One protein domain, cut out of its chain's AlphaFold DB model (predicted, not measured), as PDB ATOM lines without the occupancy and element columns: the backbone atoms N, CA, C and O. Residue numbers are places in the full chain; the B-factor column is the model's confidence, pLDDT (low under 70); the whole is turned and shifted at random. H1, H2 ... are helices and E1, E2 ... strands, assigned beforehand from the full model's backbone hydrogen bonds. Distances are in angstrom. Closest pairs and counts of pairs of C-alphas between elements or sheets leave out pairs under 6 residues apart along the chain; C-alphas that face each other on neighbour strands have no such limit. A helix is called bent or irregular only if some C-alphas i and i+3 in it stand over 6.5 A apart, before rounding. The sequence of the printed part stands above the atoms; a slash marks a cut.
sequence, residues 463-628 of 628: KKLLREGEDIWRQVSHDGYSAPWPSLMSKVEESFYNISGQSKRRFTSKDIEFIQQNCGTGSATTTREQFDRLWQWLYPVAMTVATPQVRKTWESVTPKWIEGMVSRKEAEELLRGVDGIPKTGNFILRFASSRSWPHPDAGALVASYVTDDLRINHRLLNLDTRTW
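What this domain is: This is residues 463 to 628 of the 628 residues of the protein "SH2 domain-containing protein" of Selaginella moellendorffii (UniProt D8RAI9). Picture two parts set side by side along the longest axis: a small three-stranded sheet, E3 E4 E5, with helix H6 packed slantwise over one of its faces, and a cluster of helices in which H1, H2 and H3 pack on the long helix H4. The later residues of H4 reach the edge of the sheet, H5 turns a corner after H4, and a tiny strand pair, E1 and E2, sits at the cluster's far end beside H1 and H2. The printed part has 166 residues, with six named helices and five named strands in the order H1 E1 H2 H3 E2 H4 H5 H6 E3 E4 E5. Both sheets are antiparallel, the larger in the order E3 - E4 - E5, and the class is mixed, helices and strands. The whole is compact, with a radius of gyration of the C-alphas of 16.7 A and spans of 55 by 40 by 28 A.

Where its parts are: Begin at C-alpha 587, at (-18.793, 20.007, -1.032), where E3, residues 587 to 591, starts. E4, residues 605 to 610, measures 16.6 A from first to last C-alpha, and E5, residues 616 to 620, measures 13.5 A and ends at (-25.749, 12.342, 6.650). Look before the sheet for H6, residues 568 to 576, 12.5 A long. The longest helix is H4, residues 528 to 545, which runs 25.1 A from (-48.953, 28.344, 16.488). It has a kink of 26 degrees near residue 535; it is neither bent nor irregular, but only just, with C-alphas 537 and 540 6.2 A apart. The other helices to find are H1, residues 463 to 476, 20.4 A; H2, residues 485 to 499, 20.5 A; H3, residues 509 to 519, 15.4 A; and H5, residues 548 to 555, 10.5 A. The short strands are E1, residues 482 to 484, and E2, residues 525 to 527.

How they stand to each other: Start with the meander E3 E4 E5, each strand the antiparallel neighbour of the one before; E3 and E4 form a hairpin, and so do E4 and E5. Between E3 and E4 look at N 588 and O 608, 2.9 A apart, and between E4 and E5 at N 607 and O 619, 2.8 A, both within hydrogen-bond range. H6 is on this sheet at a height of 8.6 A, over E4 and only just slantwise to the strands, at 30.1 degrees to E4 on the local plane; its closest C-alphas to E4 are Ala 571 and Ser 608, 7.0 A. H4 only grazes the sheet, with its residues 537 to 545. H4 is the hub, touching four helices. It touches H2 at a shallow tilt of 29 degrees, the same way, closest at the C-alphas of Ile 499 and Ala 542, 5.7 A. It touches H1 at a steep tilt of 54 degrees, closest at Gly 469 and Trp 535, C-alphas 6.7 A apart, and H3 at a steep tilt of 50 degrees, closest at Cys 519 and Gln 530, C-alphas 5.4 A apart. H4 and H5 touch only at the corner, and only just, with 3 pairs of C-alphas within 8 A, the closest being Val 545 and Arg 551, 4.9 A. In E1 and E2, antiparallel, N 483 and O 526 are 2.9 A apart. H6 and H4 are apart. Every O i to N i+4 pair is within hydrogen-bond range in H1, H2, H3, H5 and H6, and 12 of 14 are in H4.

The domain as a whole: The two C-alphas farthest apart are those of Asp 479 and Asp 612, 55.4 A. The printed part has no cut and ends at residue 628, the chain's last. The links H5 to H6 and E3 to E4 are long. The mean pLDDT of the printed part is 88.6; residues 519 to 523 and 624 to 628 are under 70.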
ATOM      1  N   LYS A 463     -38.629  18.057  27.005       95.12
ATOM      2  CA  LYS A 463     -39.216  18.912  28.041       95.12
ATOM      3  C   LYS A 463     -38.710  20.346  27.956       95.12
ATOM      4  O   LYS A 463     -39.509  21.279  28.009       95.12
ATOM      5  N   LYS A 464     -37.402  20.519  27.759       95.00
ATOM      6  CA  LYS A 464     -36.784  21.838  27.589       95.00
ATOM      7  C   LYS A 464     -37.202  22.495  26.267       95.00
ATOM      8  O   LYS A 464     -37.626  23.645  26.289       95.00
ATOM      9  N   LEU A 465     -37.188  21.745  25.159       96.88
ATOM     10  CA  LEU A 465     -37.640  22.209  23.840       96.88
ATOM     11  C   LEU A 465     -39.070  22.753  23.901       96.88
ATOM     12  O   LEU A 465     -39.326  23.866  23.441       96.88
ATOM     13  N   LEU A 466     -39.998  21.977  24.469       96.38
ATOM     14  CA  LEU A 466     -41.412  22.345  24.533       96.38
ATOM     15  C   LEU A 466     -41.654  23.531  25.473       96.38
ATOM     16  O   LEU A 466     -42.430  24.419  25.127       96.38
ATOM     17  N   ARG A 467     -40.963  23.581  26.620       95.31
ATOM     18  CA  ARG A 467     -41.064  24.698  27.569       95.31
ATOM     19  C   ARG A 467     -40.578  26.008  26.954       95.31
ATOM     20  O   ARG A 467     -41.328  26.974  26.939       95.31
ATOM     21  N   GLU A 468     -39.369  26.029  26.395       96.06
ATOM     22  CA  GLU A 468     -38.817  27.248  25.792       96.06
ATOM     23  C   GLU A 468     -39.639  27.710  24.582       96.06
ATOM     24  O   GLU A 468     -39.842  28.907  24.391       96.06
ATOM     25  N   GLY A 469     -40.176  26.774  23.791       95.88
ATOM     26  CA  GLY A 469     -41.074  27.106  22.684       95.88
ATOM     27  C   GLY A 469     -42.396  27.724  23.150       95.88
ATOM     28  O   GLY A 469     -42.895  28.669  22.540       95.88
ATOM     29  N   GLU A 470     -42.975  27.216  24.238       95.19
ATOM     30  CA  GLU A 470     -44.169  27.799  24.856       95.19
ATOM     31  C   GLU A 470     -43.888  29.194  25.433       95.19
ATOM     32  O   GLU A 470     -44.677  30.117  25.224       95.19
ATOM     33  N   ASP A 471     -42.739  29.380  26.085       95.38
ATOM     34  CA  ASP A 471     -42.340  30.665  26.663       95.38
ATOM     35  C   ASP A 471     -42.109  31.735  25.588       95.38
ATOM     36  O   ASP A 471     -42.557  32.872  25.757       95.38
ATOM     37  N   ILE A 472     -41.464  31.385  24.466       95.81
ATOM     38  CA  ILE A 472     -41.325  32.285  23.311       95.81
ATOM     39  C   ILE A 472     -42.709  32.662  22.791       95.81
ATOM     40  O   ILE A 472     -43.010  33.846  22.660       95.81
ATOM     41  N   TRP A 473     -43.565  31.672  22.528       95.44
ATOM     42  CA  TRP A 473     -44.891  31.901  21.957       95.44
ATOM     43  C   TRP A 473     -45.757  32.806  22.832       95.44
ATOM     44  O   TRP A 473     -46.376  33.744  22.329       95.44
ATOM     45  N   ARG A 474     -45.754  32.590  24.150       94.19
ATOM     46  CA  ARG A 474     -46.500  33.419  25.106       94.19
ATOM     47  C   ARG A 474     -46.023  34.872  25.132       94.19
ATOM     48  O   ARG A 474     -46.829  35.763  25.357       94.19
ATOM     49  N   GLN A 475     -44.733  35.119  24.903       93.44
ATOM     50  CA  GLN A 475     -44.177  36.477  24.890       93.44
ATOM     51  C   GLN A 475     -44.546  37.273  23.634       93.44
ATOM     52  O   GLN A 475     -44.599  38.500  23.698       93.44
ATOM     53  N   VAL A 476     -44.748  36.604  22.494       92.56
ATOM     54  CA  VAL A 476     -44.924  37.280  21.195       92.56
ATOM     55  C   VAL A 476     -46.323  37.152  20.602       92.56
ATOM     56  O   VAL A 476     -46.651  37.886  19.670       92.56
ATOM     57  N   SER A 477     -47.145  36.226  21.099       90.88
ATOM     58  CA  SER A 477     -48.528  36.087  20.647       90.88
ATOM     59  C   SER A 477     -49.414  37.122  21.339       90.88
ATOM     60  O   SER A 477     -49.477  37.182  22.563       90.88
ATOM     61  N   HIS A 478     -50.094  37.958  20.552       73.94
ATOM     62  CA  HIS A 478     -50.980  38.995  21.098       73.94
ATOM     63  C   HIS A 478     -52.279  38.395  21.651       73.94
ATOM     64  O   HIS A 478     -52.687  38.731  22.757       73.94
ATOM     65  N   ASP A 479     -52.860  37.443  20.914       76.44
ATOM     66  CA  ASP A 479     -54.153  36.822  21.238       76.44
ATOM     67  C   ASP A 479     -54.032  35.303  21.470       76.44
ATOM     68  O   ASP A 479     -55.022  34.580  21.459       76.44
ATOM     69  N   GLY A 480     -52.808  34.773  21.573       76.06
ATOM     70  CA  GLY A 480     -52.531  33.328  21.621       76.06
ATOM     71  C   GLY A 480     -52.635  32.598  20.273       76.06
ATOM     72  O   GLY A 480     -52.097  31.499  20.136       76.06
ATOM     73  N   TYR A 481     -53.257  33.215  19.261       81.75
ATOM     74  CA  TYR A 481     -53.482  32.613  17.937       81.75
ATOM     75  C   TYR A 481     -52.416  32.961  16.895       81.75
ATOM     76  O   TYR A 481     -52.105  32.142  16.028       81.75
ATOM     77  N   SER A 482     -51.862  34.174  16.954       89.31
ATOM     78  CA  SER A 482     -50.850  34.620  15.999       89.31
ATOM     79  C   SER A 482     -49.800  35.527  16.629       89.31
ATOM     80  O   SER A 482     -50.055  36.197  17.634       89.31
ATOM     81  N   ALA A 483     -48.616  35.529  16.023       90.88
ATOM     82  CA  ALA A 483     -47.476  36.342  16.421       90.88
ATOM     83  C   ALA A 483     -46.931  37.131  15.215       90.88
ATOM     84  O   ALA A 483     -46.796  36.551  14.133       90.88
ATOM     85  N   PRO A 484     -46.588  38.425  15.359       91.81
ATOM     86  CA  PRO A 484     -45.911  39.182  14.308       91.81
ATOM     87  C   PRO A 484     -44.521  38.604  14.012       91.81
ATOM     88  O   PRO A 484     -43.725  38.400  14.932       91.81
ATOM     89  N   TRP A 485     -44.204  38.391  12.732       89.88
ATOM     90  CA  TRP A 485     -42.941  37.766  12.312       89.88
ATOM     91  C   TRP A 485     -41.677  38.460  12.858       89.88
ATOM     92  O   TRP A 485     -40.806  37.758  13.373       89.88
ATOM     93  N   PRO A 486     -41.546  39.806  12.827       90.94
ATOM     94  CA  PRO A 486     -40.338  40.470  13.327       90.94
ATOM     95  C   PRO A 486     -40.107  40.256  14.829       90.94
ATOM     96  O   PRO A 486     -38.987  39.964  15.250       90.94
ATOM     97  N   SER A 487     -41.170  40.342  15.635       92.50
ATOM     98  CA  SER A 487     -41.110  40.114  17.084       92.50
ATOM     99  C   SER A 487     -40.772  38.661  17.405       92.50
ATOM    100  O   SER A 487     -39.929  38.393  18.261       92.50
ATOM    101  N   LEU A 488     -41.392  37.726  16.676       92.81
ATOM    102  CA  LEU A 488     -41.115  36.300  16.802       92.81
ATOM    103  C   LEU A 488     -39.647  35.994  16.485       92.81
ATOM    104  O   LEU A 488     -38.967  35.369  17.296       92.81
ATOM    105  N   MET A 489     -39.139  36.461  15.343       92.81
ATOM    106  CA  MET A 489     -37.765  36.178  14.927       92.81
ATOM    107  C   MET A 489     -36.721  36.785  15.853       92.81
ATOM    108  O   MET A 489     -35.712  36.135  16.113       92.81
ATOM    109  N   SER A 490     -36.979  37.970  16.414       93.81
ATOM    110  CA  SER A 490     -36.092  38.551  17.426       93.81
ATOM    111  C   SER A 490     -35.953  37.638  18.649       93.81
ATOM    112  O   SER A 490     -34.848  37.480  19.164       93.81
ATOM    113  N   LYS A 491     -37.051  37.020  19.108       95.62
ATOM    114  CA  LYS A 491     -37.026  36.078  20.237       95.62
ATOM    115  C   LYS A 491     -36.425  34.727  19.872       95.62
ATOM    116  O   LYS A 491     -35.682  34.156  20.662       95.62
ATOM    117  N   VAL A 492     -36.694  34.238  18.666       95.38
ATOM    118  CA  VAL A 492     -36.088  33.005  18.153       95.38
ATOM    119  C   VAL A 492     -34.568  33.140  18.039       95.38
ATOM    120  O   VAL A 492     -33.853  32.222  18.433       95.38
ATOM    121  N   GLU A 493     -34.057  34.268  17.542       95.31
ATOM    122  CA  GLU A 493     -32.614  34.513  17.438       95.31
ATOM    123  C   GLU A 493     -31.948  34.648  18.819       95.31
ATOM    124  O   GLU A 493     -30.878  34.079  19.039       95.31
ATOM    125  N   GLU A 494     -32.604  35.323  19.773       95.69
ATOM    126  CA  GLU A 494     -32.159  35.401  21.175       95.69
ATOM    127  C   GLU A 494     -32.020  33.999  21.792       95.69
ATOM    128  O   GLU A 494     -30.973  33.648  22.346       95.69
ATOM    129  N   SER A 495     -33.041  33.155  21.639       96.62
ATOM    130  CA  SER A 495     -32.996  31.783  22.143       96.62
ATOM    131  C   SER A 495     -31.967  30.927  21.403       96.62
ATOM    132  O   SER A 495     -31.231  30.177  22.042       96.62
ATOM    133  N   PHE A 496     -31.841  31.066  20.078       96.31
ATOM    134  CA  PHE A 496     -30.820  30.355  19.304       96.31
ATOM    135  C   PHE A 496     -29.407  30.687  19.793       96.31
ATOM    136  O   PHE A 496     -28.588  29.783  19.967       96.31
ATOM    137  N   TYR A 497     -29.117  31.963  20.066       96.25
ATOM    138  CA  TYR A 497     -27.845  32.390  20.646       96.25
ATOM    139  C   TYR A 497     -27.569  31.678  21.977       96.25
ATOM    140  O   TYR A 497     -26.498  31.098  22.154       96.25
ATOM    141  N   ASN A 498     -28.552  31.634  22.877       95.88
ATOM    142  CA  ASN A 498     -28.402  30.988  24.182       95.88
ATOM    143  C   ASN A 498     -28.181  29.469  24.064       95.88
ATOM    144  O   ASN A 498     -27.268  28.925  24.685       95.88
ATOM    145  N   ILE A 499     -28.976  28.788  23.235       96.19
ATOM    146  CA  ILE A 499     -28.919  27.328  23.072       96.19
ATOM    147  C   ILE A 499     -27.633  26.897  22.355       96.19
ATOM    148  O   ILE A 499     -27.006  25.921  22.758       96.19
ATOM    149  N   SER A 500     -27.193  27.643  21.337       94.75
ATOM    150  CA  SER A 500     -25.997  27.340  20.530       94.75
ATOM    151  C   SER A 500     -24.663  27.547  21.261       94.75
ATOM    152  O   SER A 500     -23.590  27.494  20.651       94.75
ATOM    153  N   GLY A 501     -24.704  27.768  22.578       92.06
ATOM    154  CA  GLY A 501     -23.539  28.082  23.394       92.06
ATOM    155  C   GLY A 501     -22.933  29.432  23.027       92.06
ATOM    156  O   GLY A 501     -21.710  29.554  22.951       92.06
ATOM    157  N   GLN A 502     -23.803  30.420  22.797       93.88
ATOM    158  CA  GLN A 502     -23.459  31.812  22.522       93.88
ATOM    159  C   GLN A 502     -22.662  31.984  21.229       93.88
ATOM    160  O   GLN A 502     -21.628  32.658  21.206       93.88
ATOM    161  N   SER A 503     -23.134  31.359  20.143       92.00
ATOM    162  CA  SER A 503     -22.452  31.480  18.859       92.00
ATOM    163  C   SER A 503     -22.363  32.937  18.398       92.00
ATOM    164  O   SER A 503     -23.326  33.699  18.471       92.00
ATOM    165  N   LYS A 504     -21.191  33.328  17.894       91.06
ATOM    166  CA  LYS A 504     -20.923  34.694  17.420       91.06
ATOM    167  C   LYS A 504     -21.554  34.984  16.057       91.06
ATOM    168  O   LYS A 504     -21.752  36.151  15.720       91.06
ATOM    169  N   ARG A 505     -21.864  33.949  15.266       92.38
ATOM    170  CA  ARG A 505     -22.521  34.094  13.960       92.38
ATOM    171  C   ARG A 505     -24.034  34.213  14.155       92.38
ATOM    172  O   ARG A 505     -24.698  33.228  14.470       92.38
ATOM    173  N   ARG A 506     -24.560  35.411  13.896       90.38
ATOM    174  CA  ARG A 506     -26.001  35.706  13.825       90.38
ATOM    175  C   ARG A 506     -26.659  35.111  12.582       90.38
ATOM    176  O   ARG A 506     -25.961  34.641  11.674       90.38
ATOM    177  N   PHE A 507     -27.988  35.133  12.531       93.00
ATOM    178  CA  PHE A 507     -28.694  34.750  11.314       93.00
ATOM    179  C   PHE A 507     -28.432  35.768  10.206       93.00
ATOM    180  O   PHE A 507     -28.516  36.980  10.393       93.00
ATOM    181  N   THR A 508     -28.075  35.260   9.031       91.75
ATOM    182  CA  THR A 508     -27.978  36.061   7.810       91.75
ATOM    183  C   THR A 508     -29.359  36.215   7.178       91.75
ATOM    184  O   THR A 508     -30.267  35.439   7.479       91.75
ATOM    185  N   SER A 509     -29.525  37.156   6.242       90.19
ATOM    186  CA  SER A 509     -30.787  37.300   5.499       90.19
ATOM    187  C   SER A 509     -31.214  35.990   4.827       90.19
ATOM    188  O   SER A 509     -32.381  35.626   4.902       90.19
ATOM    189  N   LYS A 510     -30.255  35.225   4.282       89.88
ATOM    190  CA  LYS A 510     -30.510  33.902   3.692       89.88
ATOM    191  C   LYS A 510     -31.006  32.878   4.714       89.88
ATOM    192  O   LYS A 510     -31.891  32.093   4.400       89.88
ATOM    193  N   ASP A 511     -30.463  32.891   5.934       92.88
ATOM    194  CA  ASP A 511     -30.935  31.994   6.995       92.88
ATOM    195  C   ASP A 511     -32.394  32.323   7.360       92.88
ATOM    196  O   ASP A 511     -33.219  31.424   7.493       92.88
ATOM    197  N   ILE A 512     -32.739  33.613   7.464       90.81
ATOM    198  CA  ILE A 512     -34.107  34.062   7.764       90.81
ATOM    199  C   ILE A 512     -35.066  33.695   6.625       90.81
ATOM    200  O   ILE A 512     -36.150  33.185   6.899       90.81
ATOM    201  N   GLU A 513     -34.668  33.902   5.367       89.75
ATOM    202  CA  GLU A 513     -35.445  33.501   4.186       89.75
ATOM    203  C   GLU A 513     -35.707  31.990   4.177       89.75
ATOM    204  O   GLU A 513     -36.845  31.561   3.975       89.75
ATOM    205  N   PHE A 514     -34.689  31.175   4.473       90.56
ATOM    206  CA  PHE A 514     -34.849  29.729   4.609       90.56
ATOM    207  C   PHE A 514     -35.865  29.379   5.703       90.56
ATOM    208  O   PHE A 514     -36.764  28.564   5.477       90.56
ATOM    209  N   ILE A 515     -35.753  29.997   6.885       89.62
ATOM    210  CA  ILE A 515     -36.680  29.755   7.997       89.62
ATOM    211  C   ILE A 515     -38.107  30.144   7.574       89.62
ATOM    212  O   ILE A 515     -39.030  29.355   7.773       89.62
ATOM    213  N   GLN A 516     -38.304  31.296   6.926       86.38
ATOM    214  CA  GLN A 516     -39.619  31.729   6.429       86.38
ATOM    215  C   GLN A 516     -40.237  30.721   5.455       86.38
ATOM    216  O   GLN A 516     -41.409  30.355   5.586       86.38
ATOM    217  N   GLN A 517     -39.443  30.249   4.490       84.12
ATOM    218  CA  GLN A 517     -39.889  29.287   3.486       84.12
ATOM    219  C   GLN A 517     -40.245  27.936   4.115       84.12
ATOM    220  O   GLN A 517     -41.297  27.376   3.808       84.12
ATOM    221  N   ASN A 518     -39.414  27.428   5.031       77.00
ATOM    222  CA  ASN A 518     -39.627  26.129   5.676       77.00
ATOM    223  C   ASN A 518     -40.872  26.131   6.584       77.00
ATOM    224  O   ASN A 518     -41.591  25.138   6.687       77.00
ATOM    225  N   CYS A 519     -41.191  27.278   7.186       68.06
ATOM    226  CA  CYS A 519     -42.336  27.414   8.089       68.06
ATOM    227  C   CYS A 519     -43.653  27.728   7.360       68.06
ATOM    228  O   CYS A 519     -44.734  27.589   7.948       68.06
ATOM    229  N   GLY A 520     -43.583  28.103   6.076       65.12
ATOM    230  CA  GLY A 520     -44.732  28.510   5.266       65.12
ATOM    231  C   GLY A 520     -45.275  29.893   5.642       65.12
ATOM    232  O   GLY A 520     -46.468  30.148   5.480       65.12
ATOM    233  N   THR A 521     -44.430  30.773   6.185       62.81
ATOM    234  CA  THR A 521     -44.804  32.108   6.671       62.81
ATOM    235  C   THR A 521     -44.494  33.159   5.605       62.81
ATOM    236  O   THR A 521     -43.545  33.928   5.728       62.81
ATOM    237  N   GLY A 522     -45.288  33.182   4.531       62.81
ATOM    238  CA  GLY A 522     -45.261  34.271   3.541       62.81
ATOM    239  C   GLY A 522     -46.008  35.536   3.994       62.81
ATOM    240  O   GLY A 522     -46.076  36.511   3.252       62.81
ATOM    241  N   SER A 523     -46.611  35.510   5.187       68.19
ATOM    242  CA  SER A 523     -47.437  36.568   5.777       68.19
ATOM    243  C   SER A 523     -46.708  37.326   6.891       68.19
ATOM    244  O   SER A 523     -45.788  36.805   7.514       68.19
ATOM    245  N   ALA A 524     -47.172  38.540   7.206       81.06
ATOM    246  CA  ALA A 524     -46.645  39.362   8.306       81.06
ATOM    247  C   ALA A 524     -46.821  38.729   9.708       81.06
ATOM    248  O   ALA A 524     -46.167  39.144  10.667       81.06
ATOM    249  N   THR A 525     -47.694  37.724   9.825       87.00
ATOM    250  CA  THR A 525     -48.026  37.009  11.064       87.00
ATOM    251  C   THR A 525     -47.834  35.502  10.908       87.00
ATOM    252  O   THR A 525     -48.009  34.959   9.815       87.00
ATOM    253  N   THR A 526     -47.539  34.825  12.016       90.06
ATOM    254  CA  THR A 526     -47.283  33.380  12.119       90.06
ATOM    255  C   THR A 526     -48.288  32.724  13.059       90.06
ATOM    256  O   THR A 526     -48.573  33.288  14.113       90.06
ATOM    257  N   THR A 527     -48.816  31.549  12.703       91.62
ATOM    258  CA  THR A 527     -49.702  30.742  13.568       91.62
ATOM    259  C   THR A 527     -48.912  29.827  14.507       91.62
ATOM    260  O   THR A 527     -47.720  29.580  14.294       91.62
ATOM    261  N   ARG A 528     -49.577  29.273  15.531       91.81
ATOM    262  CA  ARG A 528     -48.953  28.344  16.488       91.81
ATOM    263  C   ARG A 528     -48.360  27.123  15.790       91.81
ATOM    264  O   ARG A 528     -47.238  26.732  16.083       91.81
ATOM    265  N   GLU A 529     -49.069  26.552  14.824       90.44
ATOM    266  CA  GLU A 529     -48.633  25.359  14.094       90.44
ATOM    267  C   GLU A 529     -47.411  25.640  13.215       90.44
ATOM    268  O   GLU A 529     -46.540  24.783  13.067       90.44
ATOM    269  N   GLN A 530     -47.340  26.832  12.611       91.50
ATOM    270  CA  GLN A 530     -46.177  27.261  11.831       91.50
ATOM    271  C   GLN A 530     -44.951  27.444  12.730       91.50
ATOM    272  O   GLN A 530     -43.867  26.974  12.384       91.50
ATOM    273  N   PHE A 531     -45.131  28.072  13.895       93.25
ATOM    274  CA  PHE A 531     -44.069  28.222  14.883       93.25
ATOM    275  C   PHE A 531     -43.600  26.876  15.445       93.25
ATOM    276  O   PHE A 531     -42.400  26.642  15.539       93.25
ATOM    277  N   ASP A 532     -44.513  25.960  15.766       92.69
ATOM    278  CA  ASP A 532     -44.142  24.641  16.276       92.69
ATOM    279  C   ASP A 532     -43.272  23.879  15.264       92.69
ATOM    280  O   ASP A 532     -42.252  23.308  15.650       92.69
ATOM    281  N   ARG A 533     -43.603  23.930  13.964       91.69
ATOM    282  CA  ARG A 533     -42.760  23.340  12.906       91.69
ATOM    283  C   ARG A 533     -41.375  23.984  12.841       91.69
ATOM    284  O   ARG A 533     -40.383  23.259  12.749       91.69
ATOM    285  N   LEU A 534     -41.311  25.317  12.922       93.56
ATOM    286  CA  LEU A 534     -40.059  26.078  12.985       93.56
ATOM    287  C   LEU A 534     -39.193  25.581  14.139       93.56
ATOM    288  O   LEU A 534     -38.043  25.186  13.957       93.56
ATOM    289  N   TRP A 535     -39.764  25.609  15.340       95.69
ATOM    290  CA  TRP A 535     -39.046  25.398  16.583       95.69
ATOM    291  C   TRP A 535     -38.576  23.953  16.734       95.69
ATOM    292  O   TRP A 535     -37.430  23.709  17.106       95.69
ATOM    293  N   GLN A 536     -39.416  22.987  16.353       95.12
ATOM    294  CA  GLN A 536     -39.069  21.565  16.352       95.12
ATOM    295  C   GLN A 536     -37.931  21.216  15.384       95.12
ATOM    296  O   GLN A 536     -37.266  20.196  15.572       95.12
ATOM    297  N   TRP A 537     -37.702  22.026  14.349       94.75
ATOM    298  CA  TRP A 537     -36.544  21.882  13.471       94.75
ATOM    299  C   TRP A 537     -35.323  22.650  13.997       94.75
ATOM    300  O   TRP A 537     -34.223  22.099  14.069       94.75
ATOM    301  N   LEU A 538     -35.513  23.906  14.406       95.75
ATOM    302  CA  LEU A 538     -34.425  24.814  14.761       95.75
ATOM    303  C   LEU A 538     -33.778  24.495  16.115       95.75
ATOM    304  O   LEU A 538     -32.566  24.645  16.261       95.75
ATOM    305  N   TYR A 539     -34.550  24.045  17.104       96.88
ATOM    306  CA  TYR A 539     -34.022  23.766  18.439       96.88
ATOM    307  C   TYR A 539     -32.948  22.656  18.424       96.88
ATOM    308  O   TYR A 539     -31.848  22.893  18.932       96.88
ATOM    309  N   PRO A 540     -33.168  21.484  17.785       95.00
ATOM    310  CA  PRO A 540     -32.106  20.494  17.599       95.00
ATOM    311  C   PRO A 540     -30.891  21.034  16.831       95.00
ATOM    312  O   PRO A 540     -29.759  20.723  17.194       95.00
ATOM    313  N   VAL A 541     -31.093  21.882  15.814       94.81
ATOM    314  CA  VAL A 541     -29.991  22.535  15.081       94.81
ATOM    315  C   VAL A 541     -29.147  23.401  16.021       94.81
ATOM    316  O   VAL A 541     -27.922  23.285  16.023       94.81
ATOM    317  N   ALA A 542     -29.782  24.217  16.866       95.81
ATOM    318  CA  ALA A 542     -29.091  25.037  17.859       95.81
ATOM    319  C   ALA A 542     -28.284  24.170  18.842       95.81
ATOM    320  O   ALA A 542     -27.117  24.458  19.107       95.81
ATOM    321  N   MET A 543     -28.864  23.060  19.310       94.31
ATOM    322  CA  MET A 543     -28.171  22.090  20.165       94.31
ATOM    323  C   MET A 543     -26.966  21.448  19.467       94.31
ATOM    324  O   MET A 543     -25.956  21.187  20.119       94.31
ATOM    325  N   THR A 544     -27.032  21.188  18.160       93.25
ATOM    326  CA  THR A 544     -25.886  20.683  17.386       93.25
ATOM    327  C   THR A 544     -24.790  21.741  17.258       93.25
ATOM    328  O   THR A 544     -23.617  21.431  17.465       93.25
ATOM    329  N   VAL A 545     -25.152  23.002  16.987       94.94
ATOM    330  CA  VAL A 545     -24.201  24.131  16.957       94.94
ATOM    331  C   VAL A 545     -23.562  24.363  18.328       94.94
ATOM    332  O   VAL A 545     -22.419  24.804  18.401       94.94
ATOM    333  N   ALA A 546     -24.232  24.002  19.424       94.19
ATOM    334  CA  ALA A 546     -23.652  24.071  20.761       94.19
ATOM    335  C   ALA A 546     -22.403  23.189  20.934       94.19
ATOM    336  O   ALA A 546     -21.579  23.477  21.804       94.19
ATOM    337  N   THR A 547     -22.203  22.160  20.107       92.19
ATOM    338  CA  THR A 547     -20.984  21.342  20.130       92.19
ATOM    339  C   THR A 547     -19.769  22.182  19.701       92.19
ATOM    340  O   THR A 547     -19.786  22.736  18.601       92.19
ATOM    341  N   PRO A 548     -18.670  22.259  20.486       91.25
ATOM    342  CA  PRO A 548     -17.568  23.197  20.225       91.25
ATOM    343  C   PRO A 548     -16.947  23.108  18.826       91.25
ATOM    344  O   PRO A 548     -16.573  24.125  18.247       91.25
ATOM    345  N   GLN A 549     -16.832  21.897  18.276       90.62
ATOM    346  CA  GLN A 549     -16.298  21.673  16.931       90.62
ATOM    347  C   GLN A 549     -17.253  22.212  15.860       90.62
ATOM    348  O   GLN A 549     -16.831  22.974  14.997       90.62
ATOM    349  N   VAL A 550     -18.546  21.884  15.957       92.56
ATOM    350  CA  VAL A 550     -19.566  22.374  15.020       92.56
ATOM    351  C   VAL A 550     -19.701  23.889  15.116       92.56
ATOM    352  O   VAL A 550     -19.767  24.543  14.080       92.56
ATOM    353  N   ARG A 551     -19.665  24.462  16.326       93.94
ATOM    354  CA  ARG A 551     -19.706  25.915  16.531       93.94
ATOM    355  C   ARG A 551     -18.587  26.630  15.788       93.94
ATOM    356  O   ARG A 551     -18.852  27.567  15.046       93.94
ATOM    357  N   LYS A 552     -17.343  26.157  15.938       92.69
ATOM    358  CA  LYS A 552     -16.181  26.716  15.229       92.69
ATOM    359  C   LYS A 552     -16.358  26.637  13.713       92.69
ATOM    360  O   LYS A 552     -16.041  27.591  13.012       92.69
ATOM    361  N   THR A 553     -16.891  25.523  13.215       92.88
ATOM    362  CA  THR A 553     -17.171  25.325  11.787       92.88
ATOM    363  C   THR A 553     -18.294  26.240  11.283       92.88
ATOM    364  O   THR A 553     -18.179  26.792  10.192       92.88
ATOM    365  N   TRP A 554     -19.349  26.439  12.080       94.31
ATOM    366  CA  TRP A 554     -20.467  27.350  11.805       94.31
ATOM    367  C   TRP A 554     -20.024  28.815  11.783       94.31
ATOM    368  O   TRP A 554     -20.469  29.581  10.936       94.31
ATOM    369  N   GLU A 555     -19.119  29.202  12.681       94.38
ATOM    370  CA  GLU A 555     -18.578  30.563  12.796       94.38
ATOM    371  C   GLU A 555     -17.467  30.877  11.787       94.38
ATOM    372  O   GLU A 555     -17.067  32.036  11.653       94.38
ATOM    373  N   SER A 556     -16.953  29.867  11.083       92.38
ATOM    374  CA  SER A 556     -15.854  30.035  10.137       92.38
ATOM    375  C   SER A 556     -16.275  30.892   8.944       92.38
ATOM    376  O   SER A 556     -17.178  30.534   8.186       92.38
ATOM    377  N   VAL A 557     -15.575  32.011   8.752       86.44
ATOM    378  CA  VAL A 557     -15.792  32.920   7.616       86.44
ATOM    379  C   VAL A 557     -15.000  32.461   6.391       86.44
ATOM    380  O   VAL A 557     -15.535  32.460   5.284       86.44
ATOM    381  N   THR A 558     -13.750  32.021   6.589       86.75
ATOM    382  CA  THR A 558     -12.860  31.582   5.506       86.75
ATOM    383  C   THR A 558     -11.961  30.428   5.972       86.75
ATOM    384  O   THR A 558     -11.126  30.644   6.849       86.75
ATOM    385  N   PRO A 559     -12.073  29.226   5.378       82.81
ATOM    386  CA  PRO A 559     -13.111  28.827   4.425       82.81
ATOM    387  C   PRO A 559     -14.488  28.730   5.105       82.81
ATOM    388  O   PRO A 559     -14.604  28.367   6.278       82.81
ATOM    389  N   LYS A 560     -15.542  29.070   4.360       86.19
ATOM    390  CA  LYS A 560     -16.927  28.957   4.819       86.19
ATOM    391  C   LYS A 560     -17.388  27.509   4.666       86.19
ATOM    392  O   LYS A 560     -17.699  27.065   3.567       86.19
ATOM    393  N   TRP A 561     -17.371  26.756   5.762       87.38
ATOM    394  CA  TRP A 561     -17.659  25.317   5.746       87.38
ATOM    395  C   TRP A 561     -19.156  25.002   5.752       87.38
ATOM    396  O   TRP A 561     -19.617  24.150   4.995       87.38
ATOM    397  N   ILE A 562     -19.909  25.680   6.626       90.19
ATOM    398  CA  ILE A 562     -21.368  25.602   6.676       90.19
ATOM    399  C   ILE A 562     -21.904  26.893   6.071       90.19
ATOM    400  O   ILE A 562     -21.723  27.980   6.622       90.19
ATOM    401  N   GLU A 563     -22.558  26.778   4.920       82.75
ATOM    402  CA  GLU A 563     -23.042  27.946   4.177       82.75
ATOM    403  C   GLU A 563     -24.102  28.730   4.967       82.75
ATOM    404  O   GLU A 563     -24.191  29.960   4.876       82.75
ATOM    405  N   GLY A 564     -24.846  28.013   5.805       83.38
ATOM    406  CA  GLY A 564     -25.932  28.512   6.626       83.38
ATOM    407  C   GLY A 564     -27.037  27.468   6.718       83.38
ATOM    408  O   GLY A 564     -26.797  26.259   6.613       83.38
ATOM    409  N   MET A 565     -28.259  27.945   6.882       91.12
ATOM    410  CA  MET A 565     -29.463  27.146   6.724       91.12
ATOM    411  C   MET A 565     -29.828  27.113   5.244       91.12
ATOM    412  O   MET A 565     -30.222  28.121   4.671       91.12
ATOM    413  N   VAL A 566     -29.618  25.959   4.617       91.06
ATOM    414  CA  VAL A 566     -29.766  25.781   3.170       91.06
ATOM    415  C   VAL A 566     -30.522  24.485   2.908       91.06
ATOM    416  O   VAL A 566     -30.231  23.439   3.501       91.06
ATOM    417  N   SER A 567     -31.502  24.544   2.013       90.56
ATOM    418  CA  SER A 567     -32.264  23.382   1.572       90.56
ATOM    419  C   SER A 567     -31.412  22.451   0.710       90.56
ATOM    420  O   SER A 567     -30.342  22.795   0.208       90.56
ATOM    421  N   ARG A 568     -31.903  21.225   0.499       91.38
ATOM    422  CA  ARG A 568     -31.265  20.298  -0.444       91.38
ATOM    423  C   ARG A 568     -31.148  20.908  -1.846       91.38
ATOM    424  O   ARG A 568     -30.094  20.793  -2.455       91.38
ATOM    425  N   LYS A 569     -32.217  21.552  -2.319       90.50
ATOM    426  CA  LYS A 569     -32.295  22.133  -3.662       90.50
ATOM    427  C   LYS A 569     -31.283  23.265  -3.839       90.50
ATOM    428  O   LYS A 569     -30.498  23.231  -4.776       90.50
ATOM    429  N   GLU A 570     -31.240  24.203  -2.898       90.81
ATOM    430  CA  GLU A 570     -30.279  25.312  -2.935       90.81
ATOM    431  C   GLU A 570     -28.831  24.807  -2.864       90.81
ATOM    432  O   GLU A 570     -27.959  25.325  -3.552       90.81
ATOM    433  N   ALA A 571     -28.554  23.756  -2.085       90.88
ATOM    434  CA  ALA A 571     -27.224  23.152  -2.053       90.88
ATOM    435  C   ALA A 571     -26.839  22.510  -3.397       90.88
ATOM    436  O   ALA A 571     -25.691  22.627  -3.823       90.88
ATOM    437  N   GLU A 572     -27.780  21.848  -4.076       92.31
ATOM    438  CA  GLU A 572     -27.554  21.310  -5.422       92.31
ATOM    439  C   GLU A 572     -27.296  22.431  -6.443       92.31
ATOM    440  O   GLU A 572     -26.400  22.300  -7.276       92.31
ATOM    441  N   GLU A 573     -28.023  23.546  -6.357       91.25
ATOM    442  CA  GLU A 573     -27.818  24.734  -7.199       91.25
ATOM    443  C   GLU A 573     -26.442  25.376  -6.953       91.25
ATOM    444  O   GLU A 573     -25.708  25.652  -7.902       91.25
ATOM    445  N   LEU A 574     -26.038  25.529  -5.687       89.38
ATOM    446  CA  LEU A 574     -24.722  26.062  -5.316       89.38
ATOM    447  C   LEU A 574     -23.571  25.182  -5.820       89.38
ATOM    448  O   LEU A 574     -22.551  25.704  -6.269       89.38
ATOM    449  N   LEU A 575     -23.727  23.856  -5.776       90.62
ATOM    450  CA  LEU A 575     -22.703  22.919  -6.249       90.62
ATOM    451  C   LEU A 575     -22.593  22.870  -7.777       90.62
ATOM    452  O   LEU A 575     -21.497  22.629  -8.280       90.62
ATOM    453  N   ARG A 576     -23.689  23.110  -8.511       89.00
ATOM    454  CA  ARG A 576     -23.694  23.207  -9.984       89.00
ATOM    455  C   ARG A 576     -23.034  24.487 -10.499       89.00
ATOM    456  O   ARG A 576     -22.539  24.495 -11.622       89.00
ATOM    457  N   GLY A 577     -22.991  25.542  -9.685       80.44
ATOM    458  CA  GLY A 577     -22.372  26.814 -10.051       80.44
ATOM    459  C   GLY A 577     -23.056  27.512 -11.235       80.44
ATOM    460  O   GLY A 577     -24.126  27.113 -11.689       80.44
ATOM    461  N   VAL A 578     -22.428  28.581 -11.734       75.62
ATOM    462  CA  VAL A 578     -22.995  29.457 -12.781       75.62
ATOM    463  C   VAL A 578     -23.114  28.748 -14.134       75.62
ATOM    464  O   VAL A 578     -24.071  28.979 -14.867       75.62
ATOM    465  N   ASP A 579     -22.189  27.835 -14.433       78.81
ATOM    466  CA  ASP A 579     -22.152  27.100 -15.704       78.81
ATOM    467  C   ASP A 579     -23.088  25.875 -15.711       78.81
ATOM    468  O   ASP A 579     -23.182  25.159 -16.706       78.81
ATOM    469  N   GLY A 580     -23.757  25.587 -14.585       80.25
ATOM    470  CA  GLY A 580     -24.636  24.426 -14.415       80.25
ATOM    471  C   GLY A 580     -23.912  23.076 -14.299       80.25
ATOM    472  O   GLY A 580     -24.572  22.053 -14.088       80.25
ATOM    473  N   ILE A 581     -22.579  23.064 -14.412       80.81
ATOM    474  CA  ILE A 581     -21.729  21.873 -14.350       80.81
ATOM    475  C   ILE A 581     -21.055  21.805 -12.972       80.81
ATOM    476  O   ILE A 581     -20.217  22.654 -12.652       80.81
ATOM    477  N   PRO A 582     -21.377  20.789 -12.149       86.00
ATOM    478  CA  PRO A 582     -20.779  20.651 -10.833       86.00
ATOM    479  C   PRO A 582     -19.290  20.297 -10.937       86.00
ATOM    480  O   PRO A 582     -18.870  19.563 -11.828       86.00
ATOM    481  N   LYS A 583     -18.481  20.816 -10.009       86.94
ATOM    482  CA  LYS A 583     -17.034  20.552  -9.959       86.94
ATOM    483  C   LYS A 583     -16.726  19.447  -8.956       86.94
ATOM    484  O   LYS A 583     -17.069  19.574  -7.783       86.94
ATOM    485  N   THR A 584     -16.060  18.393  -9.413       88.94
ATOM    486  CA  THR A 584     -15.619  17.265  -8.584       88.94
ATOM    487  C   THR A 584     -14.817  17.726  -7.368       88.94
ATOM    488  O   THR A 584     -13.981  18.623  -7.472       88.94
ATOM    489  N   GLY A 585     -15.077  17.118  -6.210       85.19
ATOM    490  CA  GLY A 585     -14.405  17.451  -4.951       85.19
ATOM    491  C   GLY A 585     -14.998  18.654  -4.210       85.19
ATOM    492  O   GLY A 585     -14.707  18.831  -3.027       85.19
ATOM    493  N   ASN A 586     -15.882  19.438  -4.841       90.00
ATOM    494  CA  ASN A 586     -16.637  20.462  -4.125       90.00
ATOM    495  C   ASN A 586     -17.653  19.816  -3.185       90.00
ATOM    496  O   ASN A 586     -18.361  18.871  -3.547       90.00
ATOM    497  N   PHE A 587     -17.771  20.386  -1.989       92.25
ATOM    498  CA  PHE A 587     -18.793  20.007  -1.032       92.25
ATOM    499  C   PHE A 587     -19.277  21.206  -0.224       92.25
ATOM    500  O   PHE A 587     -18.614  22.235  -0.127       92.25
ATOM    501  N   ILE A 588     -20.447  21.034   0.374       91.88
ATOM    502  CA  ILE A 588     -21.086  21.987   1.269       91.88
ATOM    503  C   ILE A 588     -21.668  21.224   2.455       91.88
ATOM    504  O   ILE A 588     -22.273  20.156   2.293       91.88
ATOM    505  N   LEU A 589     -21.483  21.768   3.656       93.75
ATOM    506  CA  LEU A 589     -22.158  21.279   4.850       93.75
ATOM    507  C   LEU A 589     -23.443  22.075   5.069       93.75
ATOM    508  O   LEU A 589     -23.456  23.303   4.976       93.75
ATOM    509  N   ARG A 590     -24.525  21.366   5.380       92.69
ATOM    510  CA  ARG A 590     -25.836  21.950   5.695       92.69
ATOM    511  C   ARG A 590     -26.554  21.127   6.752       92.69
ATOM    512  O   ARG A 590     -26.257  19.946   6.916       92.69
ATOM    513  N   PHE A 591     -27.547  21.706   7.413       93.06
ATOM    514  CA  PHE A 591     -28.440  20.946   8.288       93.06
ATOM    515  C   PHE A 591     -29.499  20.176   7.486       93.06
ATOM    516  O   PHE A 591     -29.906  20.576   6.388       93.06
ATOM    517  N   ALA A 592     -29.944  19.038   8.015       90.44
ATOM    518  CA  ALA A 592     -31.001  18.246   7.399       90.44
ATOM    519  C   ALA A 592     -32.364  18.958   7.518       90.44
ATOM    520  O   ALA A 592     -33.002  18.947   8.565       90.44
ATOM    521  N   SER A 593     -32.840  19.566   6.427       88.12
ATOM    522  CA  SER A 593     -34.109  20.314   6.400       88.12
ATOM    523  C   SER A 593     -35.368  19.444   6.531       88.12
ATOM    524  O   SER A 593     -36.436  19.962   6.824       88.12
ATOM    525  N   SER A 594     -35.262  18.131   6.299       83.81
ATOM    526  CA  SER A 594     -36.370  17.162   6.338       83.81
ATOM    527  C   SER A 594     -36.434  16.347   7.637       83.81
ATOM    528  O   SER A 594     -37.101  15.310   7.685       83.81
ATOM    529  N   ARG A 595     -35.679  16.753   8.664       88.38
ATOM    530  CA  ARG A 595     -35.518  16.028   9.930       88.38
ATOM    531  C   ARG A 595     -35.808  16.974  11.087       88.38
ATOM    532  O   ARG A 595     -34.985  17.817  11.425       88.38
ATOM    533  N   SER A 596     -36.993  16.847  11.666       91.88
ATOM    534  CA  SER A 596     -37.454  17.630  12.814       91.88
ATOM    535  C   SER A 596     -37.670  16.726  14.024       91.88
ATOM    536  O   SER A 596     -37.840  15.513  13.890       91.88
ATOM    537  N   TRP A 597     -37.632  17.307  15.222       95.06
ATOM    538  CA  TRP A 597     -37.886  16.578  16.462       95.06
ATOM    539  C   TRP A 597     -39.255  15.863  16.429       95.06
ATOM    540  O   TRP A 597     -40.232  16.471  15.977       95.06
ATOM    541  N   PRO A 598     -39.375  14.616  16.937       94.75
ATOM    542  CA  PRO A 598     -38.351  13.791  17.597       94.75
ATOM    543  C   PRO A 598     -37.674  12.755  16.669       94.75
ATOM    544  O   PRO A 598     -37.443  11.617  17.080       94.75
ATOM    545  N   HIS A 599     -37.376  13.089  15.408       91.75
ATOM    546  CA  HIS A 599     -36.571  12.211  14.542       91.75
ATOM    547  C   HIS A 599     -35.154  12.027  15.136       91.75
ATOM    548  O   HIS A 599     -34.574  13.025  15.563       91.75
ATOM    549  N   PRO A 600     -34.546  10.820  15.130       88.69
ATOM    550  CA  PRO A 600     -33.189  10.611  15.663       88.69
ATOM    551  C   PRO A 600     -32.143  11.554  15.039       88.69
ATOM    552  O   PRO A 600     -31.407  12.211  15.767       88.69
ATOM    553  N   ASP A 601     -32.167  11.715  13.713       89.56
ATOM    554  CA  ASP A 601     -31.329  12.668  12.958       89.56
ATOM    555  C   ASP A 601     -31.735  14.160  13.048       89.56
ATOM    556  O   ASP A 601     -31.262  14.977  12.249       89.56
ATOM    557  N   ALA A 602     -32.654  14.558  13.935       91.75
ATOM    558  CA  ALA A 602     -33.035  15.966  14.049       91.75
ATOM    559  C   ALA A 602     -31.822  16.821  14.459       91.75
ATOM    560  O   ALA A 602     -31.153  16.541  15.451       91.75
ATOM    561  N   GLY A 603     -31.538  17.873  13.683       91.31
ATOM    562  CA  GLY A 603     -30.363  18.729  13.884       91.31
ATOM    563  C   GLY A 603     -29.050  18.181  13.308       91.31
ATOM    564  O   GLY A 603     -28.008  18.806  13.507       91.31
ATOM    565  N   ALA A 604     -29.066  17.053  12.593       90.94
ATOM    566  CA  ALA A 604     -27.867  16.471  11.993       90.94
ATOM    567  C   ALA A 604     -27.324  17.286  10.801       90.94
ATOM    568  O   ALA A 604     -28.065  17.981  10.090       90.94
ATOM    569  N   LEU A 605     -26.015  17.159  10.559       92.69
ATOM    570  CA  LEU A 605     -25.336  17.731   9.395       92.69
ATOM    571  C   LEU A 605     -25.360  16.764   8.210       92.69
ATOM    572  O   LEU A 605     -25.265  15.550   8.360       92.69
ATOM    573  N   VAL A 606     -25.437  17.321   7.010       93.06
ATOM    574  CA  VAL A 606     -25.376  16.608   5.737       93.06
ATOM    575  C   VAL A 606     -24.250  17.208   4.910       93.06
ATOM    576  O   VAL A 606     -24.255  18.409   4.631       93.06
ATOM    577  N   ALA A 607     -23.320  16.365   4.474       93.75
ATOM    578  CA  ALA A 607     -22.369  16.711   3.431       93.75
ATOM    579  C   ALA A 607     -23.036  16.499   2.071       93.75
ATOM    580  O   ALA A 607     -23.402  15.374   1.723       93.75
ATOM    581  N   SER A 608     -23.221  17.578   1.313       93.75
ATOM    582  CA  SER A 608     -23.601  17.493  -0.100       93.75
ATOM    583  C   SER A 608     -22.341  17.693  -0.933       93.75
ATOM    584  O   SER A 608     -21.662  18.697  -0.738       93.75
ATOM    585  N   TYR A 609     -21.990  16.739  -1.791       93.56
ATOM    586  CA  TYR A 609     -20.691  16.717  -2.472       93.56
ATOM    587  C   TYR A 609     -20.783  16.161  -3.892       93.56
ATOM    588  O   TYR A 609     -21.705  15.410  -4.213       93.56
ATOM    589  N   VAL A 610     -19.816  16.535  -4.728       93.69
ATOM    590  CA  VAL A 610     -19.724  16.127  -6.135       93.69
ATOM    591  C   VAL A 610     -18.672  15.032  -6.294       93.69
ATOM    592  O   VAL A 610     -17.513  15.223  -5.919       93.69
ATOM    593  N   THR A 611     -19.074  13.895  -6.857       90.12
ATOM    594  CA  THR A 611     -18.199  12.752  -7.170       90.12
ATOM    595  C   THR A 611     -17.581  12.853  -8.565       90.12
ATOM    596  O   THR A 611     -17.953  13.714  -9.361       90.12
ATOM    597  N   ASP A 612     -16.632  11.963  -8.874       89.44
ATOM    598  CA  ASP A 612     -15.923  11.928 -10.164       89.44
ATOM    599  C   ASP A 612     -16.859  11.727 -11.370       89.44
ATOM    600  O   ASP A 612     -16.558  12.176 -12.472       89.44
ATOM    601  N   ASP A 613     -18.027  11.111 -11.160       90.12
ATOM    602  CA  ASP A 613     -19.087  10.947 -12.163       90.12
ATOM    603  C   ASP A 613     -20.010  12.178 -12.295       90.12
ATOM    604  O   ASP A 613     -21.071  12.095 -12.915       90.12
ATOM    605  N   LEU A 614     -19.620  13.316 -11.705       86.00
ATOM    606  CA  LEU A 614     -20.345  14.593 -11.692       86.00
ATOM    607  C   LEU A 614     -21.730  14.528 -11.031       86.00
ATOM    608  O   LEU A 614     -22.546  15.443 -11.184       86.00
ATOM    609  N   ARG A 615     -22.019  13.469 -10.264       89.56
ATOM    610  CA  ARG A 615     -23.259  13.365  -9.495       89.56
ATOM    611  C   ARG A 615     -23.134  14.064  -8.149       89.56
ATOM    612  O   ARG A 615     -22.104  14.014  -7.480       89.56
ATOM    613  N   ILE A 616     -24.231  14.695  -7.738       91.75
ATOM    614  CA  ILE A 616     -24.352  15.293  -6.410       91.75
ATOM    615  C   ILE A 616     -24.912  14.238  -5.466       91.75
ATOM    616  O   ILE A 616     -26.014  13.726  -5.660       91.75
ATOM    617  N   ASN A 617     -24.140  13.933  -4.434       91.75
ATOM    618  CA  ASN A 617     -24.491  12.983  -3.395       91.75
ATOM    619  C   ASN A 617     -24.747  13.722  -2.085       91.75
ATOM    620  O   ASN A 617     -24.180  14.783  -1.830       91.75
ATOM    621  N   HIS A 618     -25.591  13.143  -1.233       92.00
ATOM    622  CA  HIS A 618     -25.881  13.677   0.093       92.00
ATOM    623  C   HIS A 618     -25.635  12.594   1.126       92.00
ATOM    624  O   HIS A 618     -26.282  11.548   1.100       92.00
ATOM    625  N   ARG A 619     -24.725  12.862   2.058       91.44
ATOM    626  CA  ARG A 619     -24.397  11.940   3.137       91.44
ATOM    627  C   ARG A 619     -24.674  12.598   4.474       91.44
ATOM    628  O   ARG A 619     -24.108  13.645   4.780       91.44
ATOM    629  N   LEU A 620     -25.552  11.977   5.255       88.44
ATOM    630  CA  LEU A 620     -25.749  12.342   6.650       88.44
ATOM    631  C   LEU A 620     -24.450  12.074   7.418       88.44
ATOM    632  O   LEU A 620     -23.842  11.012   7.261       88.44
ATOM    633  N   LEU A 621     -24.010  13.047   8.205       87.50
ATOM    634  CA  LEU A 621     -22.825  12.939   9.038       87.50
ATOM    635  C   LEU A 621     -23.234  12.499  10.436       87.50
ATOM    636  O   LEU A 621     -24.124  13.097  11.039       87.50
ATOM    637  N   ASN A 622     -22.547  11.484  10.954       73.81
ATOM    638  CA  ASN A 622     -22.649  11.142  12.360       73.81
ATOM    639  C   ASN A 622     -21.734  12.083  13.164       73.81
ATOM    640  O   ASN A 622     -20.538  12.174  12.887       73.81
ATOM    641  N   LEU A 623     -22.319  12.812  14.114       71.44
ATOM    642  CA  LEU A 623     -21.631  13.772  14.979       71.44
ATOM    643  C   LEU A 623     -21.454  13.242  16.409       71.44
ATOM    644  O   LEU A 623     -21.198  14.050  17.308       71.44
ATOM    645  N   ASP A 624     -21.605  11.925  16.613       62.31
ATOM    646  CA  ASP A 624     -21.448  11.221  17.889       62.31
ATOM    647  C   ASP A 624     -20.110  11.571  18.555       62.31
ATOM    648  O   ASP A 624     -19.061  10.969  18.343       62.31
ATOM    649  N   THR A 625     -20.169  12.615  19.368       52.75
ATOM    650  CA  THR A 625     -19.103  13.134  20.233       52.75
ATOM    651  C   THR A 625     -19.563  13.143  21.688       52.75
ATOM    652  O   THR A 625     -18.842  13.595  22.572       52.75
ATOM    653  N   ARG A 626     -20.791  12.675  21.937       47.97
ATOM    654  CA  ARG A 626     -21.487  12.786  23.211       47.97
ATOM    655  C   ARG A 626     -21.508  11.421  23.880       47.97
ATOM    656  O   ARG A 626     -22.422  10.635  23.675       47.97
ATOM    657  N   THR A 627     -20.484  11.146  24.678       34.62
ATOM    658  CA  THR A 627     -20.632  10.239  25.818       34.62
ATOM    659  C   THR A 627     -21.513  10.969  26.830       34.62
ATOM    660  O   THR A 627     -21.067  11.975  27.387       34.62
ATOM    661  N   TRP A 628     -22.768  10.547  26.971       41.69
ATOM    662  CA  TRP A 628     -23.688  11.042  27.997       41.69
ATOM    663  C   TRP A 628     -23.568  10.200  29.259       41.69
ATOM    664  O   TRP A 628     -23.538   8.956  29.112       41.69
TER     665      TRP A 628